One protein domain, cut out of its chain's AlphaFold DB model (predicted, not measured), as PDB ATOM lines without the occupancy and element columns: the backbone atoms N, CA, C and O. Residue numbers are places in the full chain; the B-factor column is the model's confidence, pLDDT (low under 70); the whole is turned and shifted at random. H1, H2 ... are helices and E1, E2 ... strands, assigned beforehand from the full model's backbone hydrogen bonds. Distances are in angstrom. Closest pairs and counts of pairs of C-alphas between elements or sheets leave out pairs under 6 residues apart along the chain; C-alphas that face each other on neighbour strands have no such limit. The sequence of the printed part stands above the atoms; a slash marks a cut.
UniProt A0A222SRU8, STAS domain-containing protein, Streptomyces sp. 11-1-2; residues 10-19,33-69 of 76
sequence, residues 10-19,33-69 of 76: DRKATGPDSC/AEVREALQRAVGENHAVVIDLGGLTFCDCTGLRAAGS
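Overview. This is residues 10 to 19 and 33 to 69 of the 76 residues of the protein "STAS domain-containing protein" of Streptomyces sp. 11-1-2 (UniProt A0A222SRU8). A loose frame: helix H1 and the long strand E2 open as a V from a tight link, E2 bends over at the far end, and short helix H2 returns beside H1. Strand E1 lies at the link end, with residues 18 to 19 between it and E2. The printed part has 47 residues, with two named strands and two named helices in the order E1, H1, E2, H2; the class is mixed, helices and strands, and the whole is only just compact, close to loose, with a radius of gyration of the C-alphas of 11.2 A and spans of 33 by 20 by 16 A.

Arrangement. Start at E1, residues 10 to 15; its residues 13 to 15 pair antiparallel with 18 to 19, which pair parallel with residues 48 to 49 of E2, residues 48 to 59. E2 bends by 96 degrees at residue 56. H1, residues 33 to 45, and H2, residues 63 to 68, are close but not clearly touching, C-alphas 36 and 66 being closest at 6.2 A, at a shallow tilt of 23 degrees, the same way. Every O i to N i+4 pair is within hydrogen-bond range in H1, 1 of 2 in H2.

Along the chain. Find C-alpha 10 at (-31.669, 36.268, -3.095); H1 runs 18.6 A, E2 23.7 A, and H2 ends at C-alpha 68, (-48.657, 34.569, -12.703).

Size, cuts and confidence. Residues 20 to 32 are cut out, a gap of 19.8 A between C-alphas 19 and 33; residues 57 to 69 are under pLDDT 70.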
ATOM      1  N   ASP A  10     -32.413  37.320  -3.784       88.56
ATOM      2  CA  ASP A  10     -31.669  36.268  -3.095       88.56
ATOM      3  C   ASP A  10     -32.256  34.899  -3.439       88.56
ATOM      4  O   ASP A  10     -33.475  34.731  -3.523       88.56
ATOM      5  N   ARG A  11     -31.387  33.906  -3.642       88.44
ATOM      6  CA  ARG A  11     -31.807  32.522  -3.866       88.44
ATOM      7  C   ARG A  11     -31.237  31.617  -2.802       88.44
ATOM      8  O   ARG A  11     -30.027  31.552  -2.604       88.44
ATOM      9  N   LYS A  12     -32.116  30.807  -2.223       89.44
ATOM     10  CA  LYS A  12     -31.744  29.821  -1.220       89.44
ATOM     11  C   LYS A  12     -32.352  28.465  -1.539       89.44
ATOM     12  O   LYS A  12     -33.567  28.343  -1.682       89.44
ATOM     13  N   ALA A  13     -31.519  27.430  -1.601       89.19
ATOM     14  CA  ALA A  13     -32.001  26.055  -1.652       89.19
ATOM     15  C   ALA A  13     -32.786  25.732  -0.367       89.19
ATOM     16  O   ALA A  13     -32.361  26.065   0.740       89.19
ATOM     17  N   THR A  14     -33.948  25.107  -0.521       88.06
ATOM     18  CA  THR A  14     -34.833  24.688   0.584       88.06
ATOM     19  C   THR A  14     -34.981  23.169   0.667       88.06
ATOM     20  O   THR A  14     -35.515  22.665   1.650       88.06
ATOM     21  N   GLY A  15     -34.473  22.446  -0.332       87.12
ATOM     22  CA  GLY A  15     -34.517  20.996  -0.443       87.12
ATOM     23  C   GLY A  15     -33.801  20.518  -1.714       87.12
ATOM     24  O   GLY A  15     -33.239  21.348  -2.430       87.12
ATOM     25  N   PRO A  16     -33.814  19.201  -1.996       83.06
ATOM     26  CA  PRO A  16     -33.075  18.594  -3.109       83.06
ATOM     27  C   PRO A  16     -33.449  19.149  -4.489       83.06
ATOM     28  O   PRO A  16     -32.585  19.264  -5.344       83.06
ATOM     29  N   ASP A  17     -34.709  19.555  -4.663       85.00
ATOM     30  CA  ASP A  17     -35.252  20.100  -5.916       85.00
ATOM     31  C   ASP A  17     -36.150  21.319  -5.658       85.00
ATOM     32  O   ASP A  17     -37.099  21.593  -6.402       85.00
ATOM     33  N   SER A  18     -35.908  22.020  -4.547       86.56
ATOM     34  CA  SER A  18     -36.705  23.177  -4.167       86.56
ATOM     35  C   SER A  18     -35.854  24.366  -3.770       86.56
ATOM     36  O   SER A  18     -34.891  24.254  -3.006       86.56
ATOM     37  N   CYS A  19     -36.264  25.553  -4.203       90.62
ATOM     38  CA  CYS A  19     -35.614  26.798  -3.826       90.62
ATOM     39  C   CYS A  19     -36.626  27.865  -3.408       90.62
ATOM     40  O   CYS A  19     -37.804  27.836  -3.763       90.62
ATOM     41  N   ALA A  33     -37.741  43.045 -15.262       77.75
ATOM     42  CA  ALA A  33     -37.048  42.178 -16.216       77.75
ATOM     43  C   ALA A  33     -36.025  41.273 -15.512       77.75
ATOM     44  O   ALA A  33     -36.007  40.065 -15.756       77.75
ATOM     45  N   GLU A  34     -35.246  41.839 -14.589       78.94
ATOM     46  CA  GLU A  34     -34.240  41.126 -13.799       78.94
ATOM     47  C   GLU A  34     -34.884  40.076 -12.884       78.94
ATOM     48  O   GLU A  34     -34.488  38.905 -12.884       78.94
ATOM     49  N   VAL A  35     -35.948  40.456 -12.170       80.31
ATOM     50  CA  VAL A  35     -36.706  39.535 -11.310       80.31
ATOM     51  C   VAL A  35     -37.305  38.393 -12.134       80.31
ATOM     52  O   VAL A  35     -37.239  37.231 -11.727       80.31
ATOM     53  N   ARG A  36     -37.836  38.685 -13.327       82.50
ATOM     54  CA  ARG A  36     -38.394  37.664 -14.223       82.50
ATOM     55  C   ARG A  36     -37.333  36.682 -14.711       82.50
ATOM     56  O   ARG A  36     -37.583  35.480 -14.674       82.50
ATOM     57  N   GLU A  37     -36.169  37.151 -15.153       83.50
ATOM     58  CA  GLU A  37     -35.077  36.260 -15.569       83.50
ATOM     59  C   GLU A  37     -34.590  35.384 -14.412       83.50
ATOM     60  O   GLU A  37     -34.347  34.184 -14.586       83.50
ATOM     61  N   ALA A  38     -34.498  35.955 -13.208       83.19
ATOM     62  CA  ALA A  38     -34.110  35.200 -12.033       83.19
ATOM     63  C   ALA A  38     -35.139  34.106 -11.690       83.19
ATOM     64  O   ALA A  38     -34.771  32.958 -11.436       83.19
ATOM     65  N   LEU A  39     -36.430  34.426 -11.744       82.44
ATOM     66  CA  LEU A  39     -37.500  33.459 -11.512       82.44
ATOM     67  C   LEU A  39     -37.530  32.360 -12.579       82.44
ATOM     68  O   LEU A  39     -37.640  31.186 -12.236       82.44
ATOM     69  N   GLN A  40     -37.364  32.711 -13.856       85.44
ATOM     70  CA  GLN A  40     -37.343  31.737 -14.951       85.44
ATOM     71  C   GLN A  40     -36.214  30.715 -14.793       85.44
ATOM     72  O   GLN A  40     -36.444  29.518 -14.951       85.44
ATOM     73  N   ARG A  41     -35.011  31.168 -14.427       84.25
ATOM     74  CA  ARG A  41     -33.886  30.265 -14.142       84.25
ATOM     75  C   ARG A  41     -34.183  29.359 -12.946       84.25
ATOM     76  O   ARG A  41     -33.983  28.155 -13.039       84.25
ATOM     77  N   ALA A  42     -34.718  29.917 -11.858       81.75
ATOM     78  CA  ALA A  42     -35.052  29.142 -10.664       81.75
ATOM     79  C   ALA A  42     -36.072  28.031 -10.961       81.75
ATOM     80  O   ALA A  42     -35.898  26.908 -10.498       81.75
ATOM     81  N   VAL A  43     -37.094  28.325 -11.769       85.06
ATOM     82  CA  VAL A  43     -38.119  27.356 -12.196       85.06
ATOM     83  C   VAL A  43     -37.559  26.316 -13.168       85.06
ATOM     84  O   VAL A  43     -37.969  25.162 -13.131       85.06
ATOM     85  N   GLY A  44     -36.625  26.699 -14.042       84.50
ATOM     86  CA  GLY A  44     -35.957  25.749 -14.936       84.50
ATOM     87  C   GLY A  44     -35.067  24.747 -14.192       84.50
ATOM     88  O   GLY A  44     -34.916  23.613 -14.637       84.50
ATOM     89  N   GLU A  45     -34.500  25.165 -13.059       84.50
ATOM     90  CA  GLU A  45     -33.542  24.388 -12.264       84.50
ATOM     91  C   GLU A  45     -34.188  23.604 -11.110       84.50
ATOM     92  O   GLU A  45     -33.567  22.680 -10.595       84.50
ATOM     93  N   ASN A  46     -35.404  23.959 -10.679       84.75
ATOM     94  CA  ASN A  46     -36.042  23.386  -9.488       84.75
ATOM     95  C   ASN A  46     -37.472  22.930  -9.780       84.75
ATOM     96  O   ASN A  46     -38.230  23.600 -10.476       84.75
ATOM     97  N   HIS A  47     -37.878  21.819  -9.166       84.62
ATOM     98  CA  HIS A  47     -39.247  21.315  -9.258       84.62
ATOM     99  C   HIS A  47     -40.240  22.190  -8.476       84.62
ATOM    100  O   HIS A  47     -41.406  22.306  -8.853       84.62
ATOM    101  N   ALA A  48     -39.789  22.809  -7.381       84.12
ATOM    102  CA  ALA A  48     -40.601  23.707  -6.570       84.12
ATOM    103  C   ALA A  48     -39.863  25.021  -6.282       84.12
ATOM    104  O   ALA A  48     -38.747  25.026  -5.765       84.12
ATOM    105  N   VAL A  49     -40.513  26.147  -6.575       85.50
ATOM    106  CA  VAL A  49     -39.971  27.484  -6.311       85.50
ATOM    107  C   VAL A  49     -40.959  28.269  -5.462       85.50
ATOM    108  O   VAL A  49     -42.097  28.488  -5.871       85.50
ATOM    109  N   VAL A  50     -40.523  28.703  -4.281       89.00
ATOM    110  CA  VAL A  50     -41.287  29.607  -3.413       89.00
ATOM    111  C   VAL A  50     -40.787  31.027  -3.633       89.00
ATOM    112  O   VAL A  50     -39.609  31.309  -3.417       89.00
ATOM    113  N   ILE A  51     -41.676  31.927  -4.042       84.88
ATOM    114  CA  ILE A  51     -41.348  33.342  -4.230       84.88
ATOM    115  C   ILE A  51     -41.759  34.094  -2.969       84.88
ATOM    116  O   ILE A  51     -42.938  34.133  -2.624       84.88
ATOM    117  N   ASP A  52     -40.785  34.677  -2.282       85.31
ATOM    118  CA  ASP A  52     -41.020  35.537  -1.132       85.31
ATOM    119  C   ASP A  52     -40.910  37.004  -1.548       85.31
ATOM    120  O   ASP A  52     -39.835  37.484  -1.902       85.31
ATOM    121  N   LEU A  53     -42.045  37.698  -1.505       80.69
ATOM    122  CA  LEU A  53     -42.176  39.119  -1.829       80.69
ATOM    123  C   LEU A  53     -42.323  39.992  -0.572       80.69
ATOM    124  O   LEU A  53     -42.634  41.175  -0.686       80.69
ATOM    125  N   GLY A  54     -42.117  39.436   0.628       79.94
ATOM    126  CA  GLY A  54     -42.279  40.158   1.894       79.94
ATOM    127  C   GLY A  54     -41.292  41.312   2.099       79.94
ATOM    128  O   GLY A  54     -41.509  42.142   2.975       79.94
ATOM    129  N   GLY A  55     -40.224  41.377   1.296       76.94
ATOM    130  CA  GLY A  55     -39.253  42.470   1.301       76.94
ATOM    131  C   GLY A  55     -39.546  43.600   0.309       76.94
ATOM    132  O   GLY A  55     -38.748  44.535   0.236       76.94
ATOM    133  N   LEU A  56     -40.622  43.516  -0.486       78.62
ATOM    134  CA  LEU A  56     -40.988  44.577  -1.425       78.62
ATOM    135  C   LEU A  56     -41.673  45.734  -0.693       78.62
ATOM    136  O   LEU A  56     -42.695  45.549  -0.034       78.62
ATOM    137  N   THR A  57     -41.131  46.937  -0.848       66.94
ATOM    138  CA  THR A  57     -41.690  48.177  -0.284       66.94
ATOM    139  C   THR A  57     -42.645  48.873  -1.258       66.94
ATOM    140  O   THR A  57     -43.482  49.674  -0.840       66.94
ATOM    141  N   PHE A  58     -42.575  48.519  -2.546       61.81
ATOM    142  CA  PHE A  58     -43.431  49.028  -3.614       61.81
ATOM    143  C   PHE A  58     -43.602  47.977  -4.724       61.81
ATOM    144  O   PHE A  58     -42.654  47.267  -5.066       61.81
ATOM    145  N   CYS A  59     -44.807  47.867  -5.287       53.28
ATOM    146  CA  CYS A  59     -45.127  46.954  -6.384       53.28
ATOM    147  C   CYS A  59     -46.088  47.667  -7.340       53.28
ATOM    148  O   CYS A  59     -47.266  47.835  -7.016       53.28
ATOM    149  N   ASP A  60     -45.601  48.119  -8.499       54.31
ATOM    150  CA  ASP A  60     -46.511  48.544  -9.559       54.31
ATOM    151  C   ASP A  60     -47.266  47.320 -10.120       54.31
ATOM    152  O   ASP A  60     -46.811  46.174 -10.047       54.31
ATOM    153  N   CYS A  61     -48.469  47.528 -10.655       40.66
ATOM    154  CA  CYS A  61     -49.369  46.453 -11.094       40.66
ATOM    155  C   CYS A  61     -48.809  45.556 -12.231       40.66
ATOM    156  O   CYS A  61     -49.499  44.643 -12.692       40.66
ATOM    157  N   THR A  62     -47.570  45.766 -12.679       53.81
ATOM    158  CA  THR A  62     -46.844  44.894 -13.610       53.81
ATOM    159  C   THR A  62     -46.120  43.744 -12.899       53.81
ATOM    160  O   THR A  62     -45.967  42.671 -13.491       53.81
ATOM    161  N   GLY A  63     -45.765  43.899 -11.618       48.19
ATOM    162  CA  GLY A  63     -45.052  42.885 -10.832       48.19
ATOM    163  C   GLY A  63     -45.821  41.573 -10.643       48.19
ATOM    164  O   GLY A  63     -45.261  40.483 -10.776       48.19
ATOM    165  N   LEU A  64     -47.140  41.649 -10.436       50.81
ATOM    166  CA  LEU A  64     -47.984  40.463 -10.239       50.81
ATOM    167  C   LEU A  64     -48.138  39.615 -11.519       50.81
ATOM    168  O   LEU A  64     -48.289  38.395 -11.449       50.81
ATOM    169  N   ARG A  65     -48.071  40.245 -12.702       50.34
ATOM    170  CA  ARG A  65     -48.167  39.543 -13.995       50.34
ATOM    171  C   ARG A  65     -46.948  38.663 -14.277       50.34
ATOM    172  O   ARG A  65     -47.111  37.628 -14.914       50.34
ATOM    173  N   ALA A  66     -45.763  39.026 -13.780       53.31
ATOM    174  CA  ALA A  66     -44.560  38.202 -13.912       53.31
ATOM    175  C   ALA A  66     -44.626  36.924 -13.054       53.31
ATOM    176  O   ALA A  66     -44.166  35.871 -13.494       53.31
ATOM    177  N   ALA A  67     -45.239  36.991 -11.865       54.56
ATOM    178  CA  ALA A  67     -45.427  35.823 -11.001       54.56
ATOM    179  C   ALA A  67     -46.490  34.848 -11.548       54.56
ATOM    180  O   ALA A  67     -46.359  33.635 -11.403       54.56
ATOM    181  N   GLY A  68     -47.531  35.368 -12.208       50.25
ATOM    182  CA  GLY A  68     -48.657  34.569 -12.703       50.25
ATOM    183  C   GLY A  68     -48.405  33.777 -13.994       50.25
ATOM    184  O   GLY A  68     -49.210  32.915 -14.330       50.25
ATOM    185  N   SER A  69     -47.321  34.043 -14.734       47.84
ATOM    186  CA  SER A  69     -47.066  33.408 -16.039       47.84
ATOM    187  C   SER A  69     -46.144  32.187 -15.986       47.84
ATOM    188  O   SER A  69     -45.674  31.744 -17.030       47.84
TER     189      SER A  69